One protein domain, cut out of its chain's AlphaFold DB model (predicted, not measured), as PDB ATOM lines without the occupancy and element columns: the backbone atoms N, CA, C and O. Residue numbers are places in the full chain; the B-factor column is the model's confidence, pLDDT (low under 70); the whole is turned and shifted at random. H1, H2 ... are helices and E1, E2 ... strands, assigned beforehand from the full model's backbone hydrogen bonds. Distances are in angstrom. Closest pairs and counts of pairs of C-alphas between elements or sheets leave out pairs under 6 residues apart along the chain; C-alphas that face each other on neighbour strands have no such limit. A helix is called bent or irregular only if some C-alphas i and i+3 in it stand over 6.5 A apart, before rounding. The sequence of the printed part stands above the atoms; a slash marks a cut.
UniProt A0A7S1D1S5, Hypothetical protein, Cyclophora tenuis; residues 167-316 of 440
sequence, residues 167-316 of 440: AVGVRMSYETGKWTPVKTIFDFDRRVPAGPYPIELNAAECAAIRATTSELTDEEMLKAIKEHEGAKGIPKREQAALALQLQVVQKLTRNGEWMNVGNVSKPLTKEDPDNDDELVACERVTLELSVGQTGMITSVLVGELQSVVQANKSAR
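AT A GLANCE: This is residues 167 to 316 of the 440 residues of the protein "Hypothetical protein" of Cyclophora tenuis (UniProt A0A7S1D1S5). Two strongly twisted sheets, E2 E1 E4 E5 and E3 E8 E9, lie face to face as a sandwich, with their strands only 12 degrees off one another. At one end of it the crossed helices H1, H2, H3 and H4 gather, and the small hairpin E6 and E7 packs on H3 there. The 150 printed residues run E1 E2 E3 H1 H2 H3 E4 E5 E6 E7 E8 E9 H4, four named helices and nine named strands; each sheet, in the orders given, is antiparallel. The class is mixed, helices and strands; the whole is compact, with a radius of gyration of the C-alphas of 16.4 A and spans of 47 by 38 by 26 A.

IN THESE COORDINATES: Find C-alpha 167 at (49.524, -28.729, -60.110); from there E1, residues 167 to 173, runs 20.2 A. Its sheet also holds E2, 183 to 186, E4, 245 to 251 and 19.8 A long, and E5, 259 to 265. The facing sheet has E3, 194 to 202, 24.1 A from C-alpha 194 at (54.588, -38.105, -55.457), E8, 284 to 291, 23.4 A, and E9, 297 to 302. Look next for E6, 269 to 272, and E7, 275 to 281. The helices are H1, 203 to 211, H2, 218 to 227, H3, 231 to 243, 19.7 A, and H4, 308 to 316, ending at C-alpha 316 (36.676, -41.898, -22.342). H3 is irregular: C-alphas 232 and 235 are 7.5 A apart.

HOW THE PARTS SIT: Start between E1 and E4, where N 169 and O 249 are 2.9 A apart, within hydrogen-bond range. In the hairpin E1 and E2, look at N 168 and O 186, 2.8 A; in the hairpin E4 and E5, at N 250 and O 259, 2.8 A. The facing parts of the two sheets are 10.5 A centre to centre. In the second sheet, N 199 and O 287 of E3 and E8 are 2.8 A apart, and N 288 and O 300 of the hairpin E8 and E9 are 2.8 A apart. Outward, H3 touches H1, about perpendicular at 82 degrees, closest at the C-alphas of Ala 203 and Arg 237, 5.0 A. H1 touches H2 at 75 degrees, about perpendicular, closest at the C-alphas of Glu 205 and Ile 225, 5.3 A. H3 touches H4 at a tilt of 36 degrees, only just steep, opposite ways, closest at the C-alphas of Ile 234 and Val 308, 6.4 A. The closest C-alphas of H3 and E7 are those of Glu 238 and Ala 281, 5.2 A; in the hairpin E6 and E7, N 270 and O 280 are 3.0 A apart. H2 and H4 are apart. In H1, H2 and H4 every O i to N i+4 pair is within hydrogen-bond range; in H3, 7 of 9 are.

THE WHOLE: The C-alphas farthest apart, those of Asn 255 and Arg 316, are 49.9 A apart. The printed part has no cut and no long link. The mean pLDDT of the printed part is 90.3; look for values under 70 at residues 213 to 214.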
ATOM      1  N   ALA A 167      49.654 -28.913 -61.548       94.25
ATOM      2  CA  ALA A 167      49.524 -28.729 -60.110       94.25
ATOM      3  C   ALA A 167      48.218 -29.362 -59.620       94.25
ATOM      4  O   ALA A 167      47.189 -29.306 -60.292       94.25
ATOM      5  N   VAL A 168      48.251 -29.930 -58.423       96.50
ATOM      6  CA  VAL A 168      47.121 -30.562 -57.746       96.50
ATOM      7  C   VAL A 168      46.943 -29.896 -56.394       96.50
ATOM      8  O   VAL A 168      47.892 -29.737 -55.624       96.50
ATOM      9  N   GLY A 169      45.711 -29.516 -56.097       96.75
ATOM     10  CA  GLY A 169      45.345 -28.854 -54.860       96.75
ATOM     11  C   GLY A 169      44.042 -29.385 -54.292       96.75
ATOM     12  O   GLY A 169      43.327 -30.177 -54.908       96.75
ATOM     13  N   VAL A 170      43.726 -28.909 -53.097       96.81
ATOM     14  CA  VAL A 170      42.440 -29.144 -52.446       96.81
ATOM     15  C   VAL A 170      41.821 -27.829 -52.030       96.81
ATOM     16  O   VAL A 170      42.511 -26.877 -51.669       96.81
ATOM     17  N   ARG A 171      40.496 -27.794 -52.031       95.81
ATOM     18  CA  ARG A 171      39.721 -26.762 -51.352       95.81
ATOM     19  C   ARG A 171      38.643 -27.423 -50.521       95.81
ATOM     20  O   ARG A 171      38.117 -28.476 -50.889       95.81
ATOM     21  N   MET A 172      38.333 -26.798 -49.399       95.25
ATOM     22  CA  MET A 172      37.355 -27.300 -48.448       95.25
ATOM     23  C   MET A 172      36.211 -26.308 -48.337       95.25
ATOM     24  O   MET A 172      36.368 -25.115 -48.594       95.25
ATOM     25  N   SER A 173      35.043 -26.804 -47.980       94.75
ATOM     26  CA  SER A 173      33.879 -25.992 -47.675       94.75
ATOM     27  C   SER A 173      33.334 -26.488 -46.344       94.75
ATOM     28  O   SER A 173      32.845 -27.609 -46.230       94.75
ATOM     29  N   TYR A 174      33.516 -25.661 -45.312       91.00
ATOM     30  CA  TYR A 174      33.045 -25.926 -43.949       91.00
ATOM     31  C   TYR A 174      31.561 -25.565 -43.780       91.00
ATOM     32  O   TYR A 174      30.898 -26.027 -42.854       91.00
ATOM     33  N   GLU A 175      31.034 -24.759 -44.703       85.94
ATOM     34  CA  GLU A 175      29.624 -24.407 -44.834       85.94
ATOM     35  C   GLU A 175      29.235 -24.468 -46.306       85.94
ATOM     36  O   GLU A 175      29.938 -23.908 -47.153       85.94
ATOM     37  N   THR A 176      28.119 -25.137 -46.604       76.12
ATOM     38  CA  THR A 176      27.665 -25.426 -47.967       76.12
ATOM     39  C   THR A 176      27.745 -24.199 -48.876       76.12
ATOM     40  O   THR A 176      27.085 -23.190 -48.640       76.12
ATOM     41  N   GLY A 177      28.534 -24.306 -49.948       75.25
ATOM     42  CA  GLY A 177      28.630 -23.287 -50.998       75.25
ATOM     43  C   GLY A 177      29.734 -22.242 -50.805       75.25
ATOM     44  O   GLY A 177      30.021 -21.511 -51.752       75.25
ATOM     45  N   LYS A 178      30.406 -22.194 -49.646       88.62
ATOM     46  CA  LYS A 178      31.565 -21.316 -49.417       88.62
ATOM     47  C   LYS A 178      32.856 -22.132 -49.392       88.62
ATOM     48  O   LYS A 178      33.094 -22.895 -48.459       88.62
ATOM     49  N   TRP A 179      33.681 -21.958 -50.420       92.50
ATOM     50  CA  TRP A 179      34.960 -22.653 -50.571       92.50
ATOM     51  C   TRP A 179      36.121 -21.834 -50.009       92.50
ATOM     52  O   TRP A 179      36.186 -20.621 -50.209       92.50
ATOM     53  N   THR A 180      37.062 -22.505 -49.349       93.06
ATOM     54  CA  THR A 180      38.351 -21.922 -48.976       93.06
ATOM     55  C   THR A 180      39.219 -21.668 -50.212       93.06
ATOM     56  O   THR A 180      39.006 -22.295 -51.260       93.06
ATOM     57  N   PRO A 181      40.250 -20.811 -50.096       93.94
ATOM     58  CA  PRO A 181      41.330 -20.771 -51.073       93.94
ATOM     59  C   PRO A 181      41.906 -22.171 -51.318       93.94
ATOM     60  O   PRO A 181      41.909 -23.027 -50.425       93.94
ATOM     61  N   VAL A 182      42.378 -22.407 -52.543       96.25
ATOM     62  CA  VAL A 182      43.003 -23.681 -52.905       96.25
ATOM     63  C   VAL A 182      44.343 -23.795 -52.190       96.25
ATOM     64  O   VAL A 182      45.214 -22.942 -52.349       96.25
ATOM     65  N   LYS A 183      44.519 -24.885 -51.449       95.75
ATOM     66  CA  LYS A 183      45.810 -25.303 -50.917       95.75
ATOM     67  C   LYS A 183      46.481 -26.209 -51.941       95.75
ATOM     68  O   LYS A 183      46.015 -27.324 -52.179       95.75
ATOM     69  N   THR A 184      47.562 -25.734 -52.553       96.56
ATOM     70  CA  THR A 184      48.390 -26.548 -53.452       96.56
ATOM     71  C   THR A 184      49.071 -27.660 -52.655       96.56
ATOM     72  O   THR A 184      49.708 -27.394 -51.638       96.56
ATOM     73  N   ILE A 185      48.917 -28.905 -53.105       96.06
ATOM     74  CA  ILE A 185      49.504 -30.100 -52.479       96.06
ATOM     75  C   ILE A 185      50.717 -30.571 -53.280       96.06
ATOM     76  O   ILE A 185      51.791 -30.804 -52.727       96.06
ATOM     77  N   PHE A 186      50.551 -30.670 -54.595       95.31
ATOM     78  CA  PHE A 186      51.630 -30.953 -55.529       95.31
ATOM     79  C   PHE A 186      51.679 -29.818 -56.535       95.31
ATOM     80  O   PHE A 186      50.681 -29.541 -57.189       95.31
ATOM     81  N   ASP A 187      52.811 -29.141 -56.631       93.25
ATOM     82  CA  ASP A 187      52.989 -28.090 -57.626       93.25
ATOM     83  C   ASP A 187      53.527 -28.664 -58.946       93.25
ATOM     84  O   ASP A 187      53.924 -29.835 -59.017       93.25
ATOM     85  N   PHE A 188      53.561 -27.833 -59.986       90.75
ATOM     86  CA  PHE A 188      54.255 -28.143 -61.233       90.75
ATOM     87  C   PHE A 188      55.712 -28.544 -60.970       90.75
ATOM     88  O   PHE A 188      56.338 -28.137 -59.991       90.75
ATOM     89  N   ASP A 189      56.251 -29.372 -61.856       88.75
ATOM     90  CA  ASP A 189      57.607 -29.925 -61.802       88.75
ATOM     91  C   ASP A 189      57.920 -30.817 -60.587       88.75
ATOM     92  O   ASP A 189      59.042 -31.318 -60.439       88.75
ATOM     93  N   ARG A 190      56.942 -31.082 -59.712       90.69
ATOM     94  CA  ARG A 190      57.126 -32.024 -58.607       90.69
ATOM     95  C   ARG A 190      57.533 -33.385 -59.168       90.69
ATOM     96  O   ARG A 190      56.880 -33.918 -60.058       90.69
ATOM     97  N   ARG A 191      58.598 -33.984 -58.632       91.81
ATOM     98  CA  ARG A 191      59.040 -35.329 -59.032       91.81
ATOM     99  C   ARG A 191      57.927 -36.345 -58.803       91.81
ATOM    100  O   ARG A 191      57.425 -36.432 -57.685       91.81
ATOM    101  N   VAL A 192      57.583 -37.112 -59.840       91.50
ATOM    102  CA  VAL A 192      56.557 -38.163 -59.767       91.50
ATOM    103  C   VAL A 192      57.183 -39.563 -59.876       91.50
ATOM    104  O   VAL A 192      58.146 -39.748 -60.626       91.50
ATOM    105  N   PRO A 193      56.676 -40.563 -59.130       91.56
ATOM    106  CA  PRO A 193      55.461 -40.518 -58.316       91.56
ATOM    107  C   PRO A 193      55.652 -39.689 -57.036       91.56
ATOM    108  O   PRO A 193      56.725 -39.703 -56.435       91.56
ATOM    109  N   ALA A 194      54.616 -38.950 -56.646       91.88
ATOM    110  CA  ALA A 194      54.588 -38.105 -55.457       91.88
ATOM    111  C   ALA A 194      53.453 -38.544 -54.527       91.88
ATOM    112  O   ALA A 194      52.356 -38.846 -54.991       91.88
ATOM    113  N   GLY A 195      53.706 -38.535 -53.220       90.94
ATOM    114  CA  GLY A 195      52.749 -38.965 -52.202       90.94
ATOM    115  C   GLY A 195      53.038 -40.366 -51.644       90.94
ATOM    116  O   GLY A 195      54.049 -40.974 -52.016       90.94
ATOM    117  N   PRO A 196      52.189 -40.860 -50.728       93.31
ATOM    118  CA  PRO A 196      50.963 -40.216 -50.240       93.31
ATOM    119  C   PRO A 196      51.232 -38.946 -49.423       93.31
ATOM    120  O   PRO A 196      52.148 -38.899 -48.604       93.31
ATOM    121  N   TYR A 197      50.454 -37.893 -49.682       95.38
ATOM    122  CA  TYR A 197      50.409 -36.677 -48.873       95.38
ATOM    123  C   TYR A 197      49.168 -36.738 -47.973       95.38
ATOM    124  O   TYR A 197      48.051 -36.680 -48.501       95.38
ATOM    125  N   PRO A 198      49.336 -36.874 -46.645       95.38
ATOM    126  CA  PRO A 198      48.218 -36.979 -45.722       95.38
ATOM    127  C   PRO A 198      47.618 -35.601 -45.428       95.38
ATOM    128  O   PRO A 198      48.319 -34.637 -45.117       95.38
ATOM    129  N   ILE A 199      46.295 -35.523 -45.497       94.44
ATOM    130  CA  ILE A 199      45.491 -34.385 -45.066       94.44
ATOM    131  C   ILE A 199      44.574 -34.904 -43.971       94.44
ATOM    132  O   ILE A 199      43.599 -35.608 -44.240       94.44
ATOM    133  N   GLU A 200      44.924 -34.594 -42.731       93.88
ATOM    134  CA  GLU A 200      44.107 -34.964 -41.585       93.88
ATOM    135  C   GLU A 200      42.874 -34.067 -41.522       93.88
ATOM    136  O   GLU A 200      42.969 -32.849 -41.653       93.88
ATOM    137  N   LEU A 201      41.713 -34.686 -41.346       94.50
ATOM    138  CA  LEU A 201      40.430 -34.011 -41.239       94.50
ATOM    139  C   LEU A 201      39.795 -34.415 -39.915       94.50
ATOM    140  O   LEU A 201      39.671 -35.606 -39.617       94.50
ATOM    141  N   ASN A 202      39.392 -33.422 -39.129       94.06
ATOM    142  CA  ASN A 202      38.835 -33.615 -37.797       94.06
ATOM    143  C   ASN A 202      37.525 -32.826 -37.639       94.06
ATOM    144  O   ASN A 202      37.457 -31.634 -37.943       94.06
ATOM    145  N   ALA A 203      36.485 -33.482 -37.125       94.25
ATOM    146  CA  ALA A 203      35.186 -32.875 -36.855       94.25
ATOM    147  C   ALA A 203      35.260 -31.725 -35.831       94.25
ATOM    148  O   ALA A 203      34.550 -30.728 -35.978       94.25
ATOM    149  N   ALA A 204      36.127 -31.829 -34.817       92.81
ATOM    150  CA  ALA A 204      36.355 -30.775 -33.824       92.81
ATOM    151  C   ALA A 204      36.964 -29.512 -34.449       92.81
ATOM    152  O   ALA A 204      36.506 -28.402 -34.181       92.81
ATOM    153  N   GLU A 205      37.940 -29.689 -35.339       92.50
ATOM    154  CA  GLU A 205      38.545 -28.603 -36.114       92.50
ATOM    155  C   GLU A 205      37.528 -27.946 -37.040       92.50
ATOM    156  O   GLU A 205      37.387 -26.725 -37.033       92.50
ATOM    157  N   CYS A 206      36.724 -28.745 -37.743       92.94
ATOM    158  CA  CYS A 206      35.648 -28.219 -38.578       92.94
ATOM    159  C   CYS A 206      34.644 -27.394 -37.760       92.94
ATOM    160  O   CYS A 206      34.222 -26.326 -38.199       92.94
ATOM    161  N   ALA A 207      34.262 -27.859 -36.565       93.25
ATOM    162  CA  ALA A 207      33.344 -27.131 -35.692       93.25
ATOM    163  C   ALA A 207      33.934 -25.793 -35.218       93.25
ATOM    164  O   ALA A 207      33.233 -24.782 -35.230       93.25
ATOM    165  N   ALA A 208      35.217 -25.781 -34.858       92.00
ATOM    166  CA  ALA A 208      35.925 -24.583 -34.422       92.00
ATOM    167  C   ALA A 208      36.088 -23.552 -35.556       92.00
ATOM    168  O   ALA A 208      35.827 -22.365 -35.349       92.00
ATOM    169  N   ILE A 209      36.432 -23.998 -36.770       90.00
ATOM    170  CA  ILE A 209      36.533 -23.126 -37.952       90.00
ATOM    171  C   ILE A 209      35.176 -22.490 -38.269       90.00
ATOM    172  O   ILE A 209      35.103 -21.295 -38.526       90.00
ATOM    173  N   ARG A 210      34.081 -23.256 -38.196       89.44
ATOM    174  CA  ARG A 210      32.726 -22.722 -38.420       89.44
ATOM    175  C   ARG A 210      32.274 -21.740 -37.349       89.44
ATOM    176  O   ARG A 210      31.512 -20.825 -37.638       89.44
ATOM    177  N   ALA A 211      32.697 -21.949 -36.106       86.25
ATOM    178  CA  ALA A 211      32.353 -21.061 -35.003       86.25
ATOM    179  C   ALA A 211      33.080 -19.709 -35.083       86.25
ATOM    180  O   ALA A 211      32.676 -18.766 -34.401       86.25
ATOM    181  N   THR A 212      34.124 -19.604 -35.910       81.25
ATOM    182  CA  THR A 212      34.998 -18.435 -35.961       81.25
ATOM    183  C   THR A 212      34.861 -17.684 -37.282       81.25
ATOM    184  O   THR A 212      34.829 -18.266 -38.359       81.25
ATOM    185  N   THR A 213      34.793 -16.356 -37.213       66.44
ATOM    186  CA  THR A 213      34.666 -15.481 -38.393       66.44
ATOM    187  C   THR A 213      35.988 -14.867 -38.860       66.44
ATOM    188  O   THR A 213      36.014 -14.219 -39.904       66.44
ATOM    189  N   SER A 214      37.065 -15.056 -38.097       69.50
ATOM    190  CA  SER A 214      38.379 -14.436 -38.298       69.50
ATOM    191  C   SER A 214      39.462 -15.500 -38.477       69.50
ATOM    192  O   SER A 214      39.330 -16.602 -37.945       69.50
ATOM    193  N   GLU A 215      40.542 -15.169 -39.188       73.81
ATOM    194  CA  GLU A 215      41.747 -16.006 -39.203       73.81
ATOM    195  C   GLU A 215      42.346 -16.045 -37.791       73.81
ATOM    196  O   GLU A 215      42.673 -15.004 -37.220       73.81
ATOM    197  N   LEU A 216      42.419 -17.244 -37.215       78.75
ATOM    198  CA  LEU A 216      43.019 -17.491 -35.907       78.75
ATOM    199  C   LEU A 216      44.496 -17.834 -36.066       78.75
ATOM    200  O   LEU A 216      44.898 -18.447 -37.056       78.75
ATOM    201  N   THR A 217      45.292 -17.503 -35.054       85.50
ATOM    202  CA  THR A 217      46.632 -18.082 -34.907       85.50
ATOM    203  C   THR A 217      46.547 -19.568 -34.545       85.50
ATOM    204  O   THR A 217      45.529 -20.034 -34.029       85.50
ATOM    205  N   ASP A 218      47.626 -20.326 -34.757       84.19
ATOM    206  CA  ASP A 218      47.660 -21.767 -34.458       84.19
ATOM    207  C   ASP A 218      47.315 -22.075 -32.987       84.19
ATOM    208  O   ASP A 218      46.593 -23.030 -32.691       84.19
ATOM    209  N   GLU A 219      47.778 -21.249 -32.044       86.44
ATOM    210  CA  GLU A 219      47.488 -21.421 -30.613       86.44
ATOM    211  C   GLU A 219      46.006 -21.186 -30.285       86.44
ATOM    212  O   GLU A 219      45.401 -21.935 -29.509       86.44
ATOM    213  N   GLU A 220      45.399 -20.167 -30.896       87.62
ATOM    214  CA  GLU A 220      43.974 -19.870 -30.744       87.62
ATOM    215  C   GLU A 220      43.111 -20.954 -31.390       87.62
ATOM    216  O   GLU A 220      42.107 -21.368 -30.807       87.62
ATOM    217  N   MET A 221      43.535 -21.471 -32.546       86.94
ATOM    218  CA  MET A 221      42.879 -22.578 -33.233       86.94
ATOM    219  C   MET A 221      42.882 -23.839 -32.363       86.94
ATOM    220  O   MET A 221      41.837 -24.459 -32.165       86.94
ATOM    221  N   LEU A 222      44.022 -24.186 -31.756       88.25
ATOM    222  CA  LEU A 222      44.123 -25.319 -30.828       88.25
ATOM    223  C   LEU A 222      43.212 -25.158 -29.607       88.25
ATOM    224  O   LEU A 222      42.614 -26.132 -29.141       88.25
ATOM    225  N   LYS A 223      43.096 -23.940 -29.072       88.81
ATOM    226  CA  LYS A 223      42.188 -23.656 -27.957       88.81
ATOM    227  C   LYS A 223      40.725 -23.800 -28.381       88.81
ATOM    228  O   LYS A 223      39.968 -24.464 -27.677       88.81
ATOM    229  N   ALA A 224      40.355 -23.252 -29.537       88.25
ATOM    230  CA  ALA A 224      39.008 -23.362 -30.087       88.25
ATOM    231  C   ALA A 224      38.622 -24.829 -30.353       88.25
ATOM    232  O   ALA A 224      37.526 -25.249 -29.992       88.25
ATOM    233  N   ILE A 225      39.538 -25.646 -30.888       90.44
ATOM    234  CA  ILE A 225      39.328 -27.094 -31.073       90.44
ATOM    235  C   ILE A 225      38.956 -27.760 -29.746       90.44
ATOM    236  O   ILE A 225      37.937 -28.448 -29.668       90.44
ATOM    237  N   LYS A 226      39.727 -27.504 -28.679       89.44
ATOM    238  CA  LYS A 226      39.485 -28.081 -27.345       89.44
ATOM    239  C   LYS A 226      38.133 -27.692 -26.750       89.44
ATOM    240  O   LYS A 226      37.541 -28.484 -26.021       89.44
ATOM    241  N   GLU A 227      37.612 -26.506 -27.056       89.44
ATOM    242  CA  GLU A 227      36.281 -26.077 -26.600       89.44
ATOM    243  C   GLU A 227      35.144 -26.893 -27.237       89.44
ATOM    244  O   GLU A 227      34.059 -27.017 -26.658       89.44
ATOM    245  N   HIS A 228      35.400 -27.491 -28.401       89.31
ATOM    246  CA  HIS A 228      34.471 -28.360 -29.117       89.31
ATOM    247  C   HIS A 228      34.700 -29.860 -28.864       89.31
ATOM    248  O   HIS A 228      33.922 -30.685 -29.349       89.31
ATOM    249  N   GLU A 229      35.710 -30.231 -28.076       86.81
ATOM    250  CA  GLU A 229      35.953 -31.616 -27.679       86.81
ATOM    251  C   GLU A 229      34.988 -32.102 -26.578       86.81
ATOM    252  O   GLU A 229      34.273 -31.352 -25.905       86.81
ATOM    253  N   GLY A 230      34.959 -33.420 -26.383       85.31
ATOM    254  CA  GLY A 230      34.163 -34.059 -25.341       85.31
ATOM    255  C   GLY A 230      32.663 -34.139 -25.646       85.31
ATOM    256  O   GLY A 230      32.184 -33.852 -26.746       85.31
ATOM    257  N   ALA A 231      31.895 -34.568 -24.640       88.31
ATOM    258  CA  ALA A 231      30.476 -34.897 -24.806       88.31
ATOM    259  C   ALA A 231      29.598 -33.682 -25.159       88.31
ATOM    260  O   ALA A 231      28.652 -33.812 -25.929       88.31
ATOM    261  N   LYS A 232      29.918 -32.497 -24.624       88.50
ATOM    262  CA  LYS A 232      29.135 -31.271 -24.859       88.50
ATOM    263  C   LYS A 232      29.278 -30.744 -26.292       88.50
ATOM    264  O   LYS A 232      28.368 -30.085 -26.782       88.50
ATOM    265  N   GLY A 233      30.398 -31.036 -26.951       90.44
ATOM    266  CA  GLY A 233      30.675 -30.605 -28.319       90.44
ATOM    267  C   GLY A 233      30.149 -31.542 -29.408       90.44
ATOM    268  O   GLY A 233      30.211 -31.172 -30.577       90.44
ATOM    269  N   ILE A 234      29.610 -32.721 -29.053       92.75
ATOM    270  CA  ILE A 234      29.137 -33.734 -30.020       92.75
ATOM    271  C   ILE A 234      28.187 -33.136 -31.073       92.75
ATOM    272  O   ILE A 234      28.527 -33.239 -32.249       92.75
ATOM    273  N   PRO A 235      27.093 -32.424 -30.720       94.06
ATOM    274  CA  PRO A 235      26.139 -31.963 -31.733       94.06
ATOM    275  C   PRO A 235      26.761 -30.998 -32.751       94.06
ATOM    276  O   PRO A 235      26.475 -31.060 -33.945       94.06
ATOM    277  N   LYS A 236      27.657 -30.115 -32.289       94.19
ATOM    278  CA  LYS A 236      28.355 -29.160 -33.161       94.19
ATOM    279  C   LYS A 236      29.354 -29.865 -34.081       94.19
ATOM    280  O   LYS A 236      29.452 -29.500 -35.249       94.19
ATOM    281  N   ARG A 237      30.068 -30.874 -33.571       94.44
ATOM    282  CA  ARG A 237      31.004 -31.693 -34.357       94.44
ATOM    283  C   ARG A 237      30.291 -32.521 -35.415       94.44
ATOM    284  O   ARG A 237      30.731 -32.528 -36.556       94.44
ATOM    285  N   GLU A 238      29.165 -33.144 -35.075       94.94
ATOM    286  CA  GLU A 238      28.353 -33.905 -36.033       94.94
ATOM    287  C   GLU A 238      27.838 -33.009 -37.161       94.94
ATOM    288  O   GLU A 238      28.031 -33.312 -38.338       94.94
ATOM    289  N   GLN A 239      27.268 -31.852 -36.813       94.19
ATOM    290  CA  GLN A 239      26.803 -30.878 -37.800       94.19
ATOM    291  C   GLN A 239      27.944 -30.358 -38.690       94.19
ATOM    292  O   GLN A 239      27.747 -30.135 -39.888       94.19
ATOM    293  N   ALA A 240      29.133 -30.145 -38.120       93.94
ATOM    294  CA  ALA A 240      30.307 -29.708 -38.864       93.94
ATOM    295  C   ALA A 240      30.817 -30.790 -39.827       93.94
ATOM    296  O   ALA A 240      31.045 -30.491 -40.996       93.94
ATOM    297  N   ALA A 241      30.923 -32.038 -39.369       94.69
ATOM    298  CA  ALA A 241      31.355 -33.178 -40.174       94.69
ATOM    299  C   ALA A 241      30.400 -33.474 -41.344       94.69
ATOM    300  O   ALA A 241      30.861 -33.670 -42.466       94.69
ATOM    301  N   LEU A 242      29.080 -33.425 -41.122       93.81
ATOM    302  CA  LEU A 242      28.073 -33.638 -42.177       93.81
ATOM    303  C   LEU A 242      28.079 -32.547 -43.257       93.81
ATOM    304  O   LEU A 242      27.704 -32.797 -44.407       93.81
ATOM    305  N   ALA A 243      28.469 -31.329 -42.881       93.69
ATOM    306  CA  ALA A 243      28.543 -30.195 -43.793       93.69
ATOM    307  C   ALA A 243      29.883 -30.095 -44.528       93.69
ATOM    308  O   ALA A 243      29.938 -29.423 -45.558       93.69
ATOM    309  N   LEU A 244      30.942 -30.733 -44.016       95.06
ATOM    310  CA  LEU A 244      32.268 -30.660 -44.611       95.06
ATOM    311  C   LEU A 244      32.249 -31.251 -46.022       95.06
ATOM    312  O   LEU A 244      31.954 -32.429 -46.233       95.06
ATOM    313  N   GLN A 245      32.637 -30.424 -46.982       95.31
ATOM    314  CA  GLN A 245      32.837 -30.808 -48.369       95.31
ATOM    315  C   GLN A 245      34.293 -30.595 -48.763       95.31
ATOM    316  O   GLN A 245      34.914 -29.595 -48.398       95.31
ATOM    317  N   LEU A 246      34.832 -31.525 -49.544       95.31
ATOM    318  CA  LEU A 246      36.190 -31.460 -50.064       95.31
ATOM    319  C   LEU A 246      36.182 -31.694 -51.569       95.31
ATOM    320  O   LEU A 246      35.609 -32.670 -52.057       95.31
ATOM    321  N   GLN A 247      36.861 -30.811 -52.298       95.94
ATOM    322  CA  GLN A 247      37.045 -30.915 -53.740       95.94
ATOM    323  C   GLN A 247      38.538 -30.939 -54.061       95.94
ATOM    324  O   GLN A 247      39.270 -30.001 -53.733       95.94
ATOM    325  N   VAL A 248      38.968 -31.996 -54.750       96.81
ATOM    326  CA  VAL A 248      40.284 -32.041 -55.396       96.81
ATOM    327  C   VAL A 248      40.215 -31.203 -56.666       96.81
ATOM    328  O   VAL A 248      39.247 -31.282 -57.428       96.81
ATOM    329  N   VAL A 249      41.228 -30.379 -56.885       97.06
ATOM    330  CA  VAL A 249      41.338 -29.518 -58.061       97.06
ATOM    331  C   VAL A 249      42.703 -29.690 -58.713       97.06
ATOM    332  O   VAL A 249      43.681 -30.026 -58.047       97.06
ATOM    333  N   GLN A 250      42.779 -29.436 -60.014       95.81
ATOM    334  CA  GLN A 250      44.033 -29.438 -60.759       95.81
ATOM    335  C   GLN A 250      44.178 -28.190 -61.620       95.81
ATOM    336  O   GLN A 250      43.190 -27.586 -62.036       95.81
ATOM    337  N   LYS A 251      45.421 -27.838 -61.920       94.00
ATOM    338  CA  LYS A 251      45.795 -26.746 -62.810       94.00
ATOM    339  C   LYS A 251      46.666 -27.318 -63.924       94.00
ATOM    340  O   LYS A 251      47.722 -27.868 -63.633       94.00
ATOM    341  N   LEU A 252      46.233 -27.193 -65.179       89.94
ATOM    342  CA  LEU A 252      46.967 -27.730 -66.343       89.94
ATOM    343  C   LEU A 252      47.964 -26.735 -66.952       89.94
ATOM    344  O   LEU A 252      48.793 -27.104 -67.772       89.94
ATOM    345  N   THR A 253      47.892 -25.465 -66.561       88.88
ATOM    346  CA  THR A 253      48.804 -24.414 -67.023       88.88
ATOM    347  C   THR A 253      49.162 -23.533 -65.837       88.88
ATOM    348  O   THR A 253      48.279 -23.179 -65.052       88.88
ATOM    349  N   ARG A 254      50.433 -23.138 -65.694       87.31
ATOM    350  CA  ARG A 254      50.924 -22.379 -64.521       87.31
ATOM    351  C   ARG A 254      50.105 -21.132 -64.209       87.31
ATOM    352  O   ARG A 254      49.858 -20.845 -63.044       87.31
ATOM    353  N   ASN A 255      49.598 -20.466 -65.244       85.56
ATOM    354  CA  ASN A 255      48.770 -19.260 -65.146       85.56
ATOM    355  C   ASN A 255      47.278 -19.502 -65.448       85.56
ATOM    356  O   ASN A 255      46.526 -18.548 -65.589       85.56
ATOM    357  N   GLY A 256      46.852 -20.763 -65.568       86.81
ATOM    358  CA  GLY A 256      45.462 -21.131 -65.845       86.81
ATOM    359  C   GLY A 256      44.537 -21.045 -64.629       86.81
ATOM    360  O   GLY A 256      44.910 -20.558 -63.562       86.81
ATOM    361  N   GLU A 257      43.330 -21.575 -64.776       92.38
ATOM    362  CA  GLU A 257      42.363 -21.696 -63.684       92.38
ATOM    363  C   GLU A 257      42.424 -23.081 -63.026       92.38
ATOM    364  O   GLU A 257      42.860 -24.067 -63.628       92.38
ATOM    365  N   TRP A 258      41.987 -23.158 -61.767       95.19
ATOM    366  CA  TRP A 258      41.806 -24.430 -61.071       95.19
ATOM    367  C   TRP A 258      40.531 -25.116 -61.556       95.19
ATOM    368  O   TRP A 258      39.440 -24.557 -61.465       95.19
ATOM    369  N   MET A 259      40.662 -26.357 -62.007       94.88
ATOM    370  CA  MET A 259      39.561 -27.181 -62.493       94.88
ATOM    371  C   MET A 259      39.244 -28.295 -61.505       94.88
ATOM    372  O   MET A 259      40.144 -28.852 -60.878       94.88
ATOM    373  N   ASN A 260      37.967 -28.645 -61.379       95.38
ATOM    374  CA  ASN A 260      37.535 -29.741 -60.514       95.38
ATOM    375  C   ASN A 260      38.014 -31.090 -61.058       95.38
ATOM    376  O   ASN A 260      37.854 -31.382 -62.242       95.38
ATOM    377  N   VAL A 261      38.551 -31.924 -60.168       93.94
ATOM    378  CA  VAL A 261      38.893 -33.322 -60.442       93.94
ATOM    379  C   VAL A 261      37.934 -34.209 -59.665       93.94
ATOM    380  O   VAL A 261      37.922 -34.188 -58.435       93.94
ATOM    381  N   GLY A 262      37.132 -34.990 -60.385       91.56
ATOM    382  CA  GLY A 262      36.110 -35.838 -59.780       91.56
ATOM    383  C   GLY A 262      35.006 -35.044 -59.073       91.56
ATOM    384  O   GLY A 262      34.867 -33.830 -59.239       91.56
ATOM    385  N   ASN A 263      34.208 -35.760 -58.286       93.12
ATOM    386  CA  ASN A 263      33.070 -35.196 -57.567       93.12
ATOM    387  C   ASN A 263      33.490 -34.599 -56.218       93.12
ATOM    388  O   ASN A 263      34.500 -34.989 -55.630       93.12
ATOM    389  N   VAL A 264      32.654 -33.698 -55.698       94.06
ATOM    390  CA  VAL A 264      32.760 -33.226 -54.315       94.06
ATOM    391  C   VAL A 264      32.593 -34.418 -53.371       94.06
ATOM    392  O   VAL A 264      31.616 -35.159 -53.458       94.06
ATOM    393  N   SER A 265      33.539 -34.578 -52.451       92.62
ATOM    394  CA  SER A 265      33.529 -35.625 -51.429       92.62
ATOM    395  C   SER A 265      33.054 -35.082 -50.080       92.62
ATOM    396  O   SER A 265      33.247 -33.903 -49.774       92.62
ATOM    397  N   LYS A 266      32.452 -35.950 -49.261       93.81
ATOM    398  CA  LYS A 266      32.095 -35.679 -47.860       93.81
ATOM    399  C   LYS A 266      32.929 -36.580 -46.945       93.81
ATOM    400  O   LYS A 266      32.474 -37.651 -46.547       93.81
ATOM    401  N   PRO A 267      34.182 -36.196 -46.664       93.50
ATOM    402  CA  PRO A 267      35.176 -37.125 -46.132       93.50
ATOM    403  C   PRO A 267      34.885 -37.578 -44.694       93.50
ATOM    404  O   PRO A 267      35.274 -38.674 -44.314       93.50
ATOM    405  N   LEU A 268      34.170 -36.772 -43.903       95.06
ATOM    406  CA  LEU A 268      33.789 -37.098 -42.524       95.06
ATOM    407  C   LEU A 268      32.389 -37.716 -42.421       95.06
ATOM    408  O   LEU A 268      31.696 -37.530 -41.422       95.06
ATOM    409  N   THR A 269      31.954 -38.446 -43.446       93.38
ATOM    410  CA  THR A 269      30.658 -39.132 -43.445       93.38
ATOM    411  C   THR A 269      30.812 -40.584 -43.867       93.38
ATOM    412  O   THR A 269      31.698 -40.913 -44.655       93.38
ATOM    413  N   LYS A 270      29.949 -41.443 -43.334       91.31
ATOM    414  CA  LYS A 270      29.765 -42.826 -43.780       91.31
ATOM    415  C   LYS A 270      28.274 -43.135 -43.846       91.31
ATOM    416  O   LYS A 270      27.498 -42.470 -43.166       91.31
ATOM    417  N   GLU A 271      27.900 -44.128 -44.632       88.62
ATOM    418  CA  GLU A 271      26.531 -44.650 -44.659       88.62
ATOM    419  C   GLU A 271      26.205 -45.311 -43.312       88.62
ATOM    420  O   GLU A 271      27.079 -45.932 -42.685       88.62
ATOM    421  N   ASP A 272      24.982 -45.112 -42.825       83.94
ATOM    422  CA  ASP A 272      24.499 -45.804 -41.636       83.94
ATOM    423  C   ASP A 272      24.257 -47.285 -41.979       83.94
ATOM    424  O   ASP A 272      23.476 -47.573 -42.883       83.94
ATOM    425  N   PRO A 273      24.898 -48.246 -41.286       79.38
ATOM    426  CA  PRO A 273      24.684 -49.669 -41.550       79.38
ATOM    427  C   PRO A 273      23.238 -50.132 -41.320       79.38
ATOM    428  O   PRO A 273      22.864 -51.187 -41.830       79.38
ATOM    429  N   ASP A 274      22.453 -49.387 -40.538       82.81
ATOM    430  CA  ASP A 274      21.060 -49.706 -40.237       82.81
ATOM    431  C   ASP A 274      20.071 -48.928 -41.134       82.81
ATOM    432  O   ASP A 274      18.878 -49.246 -41.150       82.81
ATOM    433  N   ASN A 275      20.544 -47.918 -41.880       83.31
ATOM    434  CA  ASN A 275      19.726 -47.069 -42.745       83.31
ATOM    435  C   ASN A 275      20.544 -46.453 -43.899       83.31
ATOM    436  O   ASN A 275      21.139 -45.387 -43.751       83.31
ATOM    437  N   ASP A 276      20.496 -47.080 -45.075       75.62
ATOM    438  CA  ASP A 276      21.270 -46.666 -46.258       75.62
ATOM    439  C   ASP A 276      21.012 -45.206 -46.712       75.62
ATOM    440  O   ASP A 276      21.850 -44.614 -47.395       75.62
ATOM    441  N   ASP A 277      19.883 -44.595 -46.326       78.25
ATOM    442  CA  ASP A 277      19.536 -43.210 -46.683       78.25
ATOM    443  C   ASP A 277      20.098 -42.156 -45.702       78.25
ATOM    444  O   ASP A 277      20.020 -40.948 -45.968       78.25
ATOM    445  N   GLU A 278      20.679 -42.573 -44.571       86.81
ATOM    446  CA  GLU A 278      21.235 -41.676 -43.555       86.81
ATOM    447  C   GLU A 278      22.769 -41.700 -43.519       86.81
ATOM    448  O   GLU A 278      23.433 -42.731 -43.588       86.81
ATOM    449  N   LEU A 279      23.354 -40.506 -43.390       89.81
ATOM    450  CA  LEU A 279      24.796 -40.332 -43.248       89.81
ATOM    451  C   LEU A 279      25.162 -40.140 -41.779       89.81
ATOM    452  O   LEU A 279      24.669 -39.229 -41.113       89.81
ATOM    453  N   VAL A 280      26.117 -40.933 -41.307       92.88
ATOM    454  CA  VAL A 280      26.685 -40.835 -39.963       92.88
ATOM    455  C   VAL A 280      27.948 -39.979 -39.991       92.88
ATOM    456  O   VAL A 280      28.886 -40.222 -40.755       92.88
ATOM    457  N   ALA A 281      27.996 -38.988 -39.103       94.06
ATOM    458  CA  ALA A 281      29.151 -38.120 -38.922       94.06
ATOM    459  C   ALA A 281      30.332 -38.868 -38.281       94.06
ATOM    460  O   ALA A 281      30.202 -39.446 -37.197       94.06
ATOM    461  N   CYS A 282      31.497 -38.810 -38.920       94.62
ATOM    462  CA  CYS A 282      32.742 -39.406 -38.442       94.62
ATOM    463  C   CYS A 282      33.629 -38.369 -37.744       94.62
ATOM    464  O   CYS A 282      33.656 -37.203 -38.131       94.62
ATOM    465  N   GLU A 283      34.380 -38.797 -36.727       93.38
ATOM    466  CA  GLU A 283      35.237 -37.891 -35.949       93.38
ATOM    467  C   GLU A 283      36.496 -37.474 -36.711       93.38
ATOM    468  O   GLU A 283      36.857 -36.299 -36.732       93.38
ATOM    469  N   ARG A 284      37.188 -38.444 -37.314       93.62
ATOM    470  CA  ARG A 284      38.484 -38.226 -37.951       93.62
ATOM    471  C   ARG A 284      38.660 -39.142 -39.151       93.62
ATOM    472  O   ARG A 284      38.318 -40.323 -39.095       93.62
ATOM    473  N   VAL A 285      39.249 -38.594 -40.205       95.19
ATOM    474  CA  VAL A 285      39.731 -39.338 -41.369       95.19
ATOM    475  C   VAL A 285      40.995 -38.664 -41.889       95.19
ATOM    476  O   VAL A 285      41.173 -37.458 -41.728       95.19
ATOM    477  N   THR A 286      41.859 -39.427 -42.539       95.19
ATOM    478  CA  THR A 286      42.999 -38.896 -43.278       95.19
ATOM    479  C   THR A 286      42.741 -39.097 -44.761       95.19
ATOM    480  O   THR A 286      42.563 -40.220 -45.225       95.19
ATOM    481  N   LEU A 287      42.714 -38.004 -45.519       94.00
ATOM    482  CA  LEU A 287      42.733 -38.062 -46.974       94.00
ATOM    483  C   LEU A 287      44.186 -38.169 -47.439       94.00
ATOM    484  O   LEU A 287      44.977 -37.257 -47.223       94.00
ATOM    485  N   GLU A 288      44.526 -39.253 -48.120       95.62
ATOM    486  CA  GLU A 288      45.814 -39.426 -48.778       95.62
ATOM    487  C   GLU A 288      45.696 -39.077 -50.259       95.62
ATOM    488  O   GLU A 288      44.951 -39.712 -51.010       95.62
ATOM    489  N   LEU A 289      46.456 -38.070 -50.690       95.50
ATOM    490  CA  LEU A 289      46.578 -37.700 -52.098       95.50
ATOM    491  C   LEU A 289      47.924 -38.142 -52.652       95.50
ATOM    492  O   LEU A 289      48.961 -37.917 -52.034       95.50
ATOM    493  N   SER A 290      47.915 -38.729 -53.845       95.19
ATOM    494  CA  SER A 290      49.132 -39.081 -54.578       95.19
ATOM    495  C   SER A 290      49.000 -38.752 -56.060       95.19
ATOM    496  O   SER A 290      47.897 -38.721 -56.608       95.19
ATOM    497  N   VAL A 291      50.141 -38.535 -56.710       94.38
ATOM    498  CA  VAL A 291      50.266 -38.376 -58.161       94.38
ATOM    499  C   VAL A 291      51.204 -39.459 -58.679       94.38
ATOM    500  O   VAL A 291      52.367 -39.537 -58.280       94.38
ATOM    501  N   GLY A 292      50.696 -40.318 -59.557       89.69
ATOM    502  CA  GLY A 292      51.456 -41.405 -60.169       89.69
ATOM    503  C   GLY A 292      52.469 -40.927 -61.214       89.69
ATOM    504  O   GLY A 292      52.460 -39.779 -61.651       89.69
ATOM    505  N   GLN A 293      53.324 -41.843 -61.679       82.62
ATOM    506  CA  GLN A 293      54.337 -41.569 -62.718       82.62
ATOM    507  C   GLN A 293      53.757 -41.079 -64.054       82.62
ATOM    508  O   GLN A 293      54.445 -40.389 -64.804       82.62
ATOM    509  N   THR A 294      52.511 -41.452 -64.347       79.38
ATOM    510  CA  THR A 294      51.759 -41.061 -65.547       79.38
ATOM    511  C   THR A 294      50.905 -39.806 -65.336       79.38
ATOM    512  O   THR A 294      50.121 -39.460 -66.211       79.38
ATOM    513  N   GLY A 295      51.001 -39.151 -64.173       82.50
ATOM    514  CA  GLY A 295      50.165 -37.999 -63.820       82.50
ATOM    515  C   GLY A 295      48.775 -38.357 -63.282       82.50
ATOM    516  O   GLY A 295      47.980 -37.461 -63.020       82.50
ATOM    517  N   MET A 296      48.463 -39.646 -63.080       89.88
ATOM    518  CA  MET A 296      47.195 -40.054 -62.459       89.88
ATOM    519  C   MET A 296      47.113 -39.566 -61.012       89.88
ATOM    520  O   MET A 296      47.977 -39.897 -60.199       89.88
ATOM    521  N   ILE A 297      46.055 -38.823 -60.692       94.06
ATOM    522  CA  ILE A 297      45.751 -38.374 -59.332       94.06
ATOM    523  C   ILE A 297      44.946 -39.468 -58.638       94.06
ATOM    524  O   ILE A 297      43.907 -39.895 -59.141       94.06
ATOM    525  N   THR A 298      45.407 -39.909 -57.474       93.38
ATOM    526  CA  THR A 298      44.699 -40.881 -56.638       93.38
ATOM    527  C   THR A 298      44.413 -40.278 -55.275       93.38
ATOM    528  O   THR A 298      45.315 -39.733 -54.637       93.38
ATOM    529  N   SER A 299      43.171 -40.415 -54.825       92.62
ATOM    530  CA  SER A 299      42.711 -39.998 -53.504       92.62
ATOM    531  C   SER A 299      42.168 -41.200 -52.744       92.62
ATOM    532  O   SER A 299      41.300 -41.901 -53.266       92.62
ATOM    533  N   VAL A 300      42.635 -41.415 -51.518       92.94
ATOM    534  CA  VAL A 300      42.144 -42.484 -50.640       92.94
ATOM    535  C   VAL A 300      41.778 -41.885 -49.290       92.94
ATOM    536  O   VAL A 300      42.543 -41.109 -48.730       92.94
ATOM    537  N   LEU A 301      40.607 -42.233 -48.763       91.56
ATOM    538  CA  LEU A 301      40.237 -41.919 -47.386       91.56
ATOM    539  C   LEU A 301      40.645 -43.092 -46.497       91.56
ATOM    540  O   LEU A 301      40.178 -44.213 -46.688       91.56
ATOM    541  N   VAL A 302      41.527 -42.824 -45.540       90.75
ATOM    542  CA  VAL A 302      42.055 -43.803 -44.591       90.75
ATOM    543  C   VAL A 302      41.660 -43.377 -43.183       90.75
ATOM    544  O   VAL A 302      41.855 -42.230 -42.784       90.75
ATOM    545  N   GLY A 303      41.104 -44.294 -42.406       84.44
ATOM    546  CA  GLY A 303      40.764 -44.044 -41.011       84.44
ATOM    547  C   GLY A 303      39.791 -45.078 -40.469       84.44
ATOM    548  O   GLY A 303      39.162 -45.814 -41.223       84.44
ATOM    549  N   GLU A 304      39.649 -45.113 -39.148       76.38
ATOM    550  CA  GLU A 304      38.724 -46.030 -38.473       76.38
ATOM    551  C   GLU A 304      37.246 -45.660 -38.691       76.38
ATOM    552  O   GLU A 304      36.368 -46.439 -38.329       76.38
ATOM    553  N   LEU A 305      36.965 -44.473 -39.258       83.44
ATOM    554  CA  LEU A 305      35.617 -43.954 -39.543       83.44
ATOM    555  C   LEU A 305      34.651 -44.144 -38.356       83.44
ATOM    556  O   LEU A 305      33.470 -44.476 -38.508       83.44
ATOM    557  N   GLN A 306      35.168 -43.960 -37.140       89.44
ATOM    558  CA  GLN A 306      34.357 -43.991 -35.931       89.44
ATOM    559  C   GLN A 306      33.429 -42.781 -35.932       89.44
ATOM    560  O   GLN A 306      33.859 -41.664 -36.241       89.44
ATOM    561  N   SER A 307      32.165 -42.992 -35.557       91.44
ATOM    562  CA  SER A 307      31.255 -41.862 -35.394       91.44
ATOM    563  C   SER A 307      31.731 -40.944 -34.268       91.44
ATOM    564  O   SER A 307      32.414 -41.397 -33.346       91.44
ATOM    565  N   VAL A 308      31.348 -39.666 -34.298       89.94
ATOM    566  CA  VAL A 308      31.693 -38.686 -33.244       89.94
ATOM    567  C   VAL A 308      31.344 -39.224 -31.843       89.94
ATOM    568  O   VAL A 308      32.135 -39.134 -30.897       89.94
ATOM    569  N   VAL A 309      30.180 -39.871 -31.709       89.06
ATOM    570  CA  VAL A 309      29.727 -40.498 -30.456       89.06
ATOM    571  C   VAL A 309      30.612 -41.681 -30.056       89.06
ATOM    572  O   VAL A 309      31.016 -41.789 -28.892       89.06
ATOM    573  N   GLN A 310      30.919 -42.576 -31.002       87.62
ATOM    574  CA  GLN A 310      31.762 -43.750 -30.763       87.62
ATOM    575  C   GLN A 310      33.182 -43.345 -30.366       87.62
ATOM    576  O   GLN A 310      33.689 -43.840 -29.356       87.62
ATOM    577  N   ALA A 311      33.778 -42.394 -31.086       86.69
ATOM    578  CA  ALA A 311      35.106 -41.866 -30.809       86.69
ATOM    579  C   ALA A 311      35.179 -41.252 -29.404       86.69
ATOM    580  O   ALA A 311      36.079 -41.570 -28.627       86.69
ATOM    581  N   ASN A 312      34.176 -40.460 -29.009       87.81
ATOM    582  CA  ASN A 312      34.117 -39.883 -27.666       87.81
ATOM    583  C   ASN A 312      33.975 -40.956 -26.565       87.81
ATOM    584  O   ASN A 312      34.606 -40.867 -25.506       87.81
ATOM    585  N   LYS A 313      33.171 -42.003 -26.803       88.19
ATOM    586  CA  LYS A 313      33.032 -43.134 -25.868       88.19
ATOM    587  C   LYS A 313      34.335 -43.932 -25.752       88.19
ATOM    588  O   LYS A 313      34.718 -44.295 -24.638       88.19
ATOM    589  N   SER A 314      35.005 -44.175 -26.877       86.31
ATOM    590  CA  SER A 314      36.295 -44.867 -26.954       86.31
ATOM    591  C   SER A 314      37.385 -44.092 -26.212       86.31
ATOM    592  O   SER A 314      38.032 -44.646 -25.321       86.31
ATOM    593  N   ALA A 315      37.494 -42.782 -26.465       84.38
ATOM    594  CA  ALA A 315      38.427 -41.891 -25.781       84.38
ATOM    595  C   ALA A 315      38.228 -41.924 -24.259       84.38
ATOM    596  O   ALA A 315      39.180 -42.143 -23.512       84.38
ATOM    597  N   ARG A 316      36.979 -41.821 -23.780       84.81
ATOM    598  CA  ARG A 316      36.676 -41.898 -22.342       84.81
ATOM    599  C   ARG A 316      37.095 -43.235 -21.723       84.81
ATOM    600  O   ARG A 316      37.630 -43.252 -20.617       84.81
TER     601      ARG A 316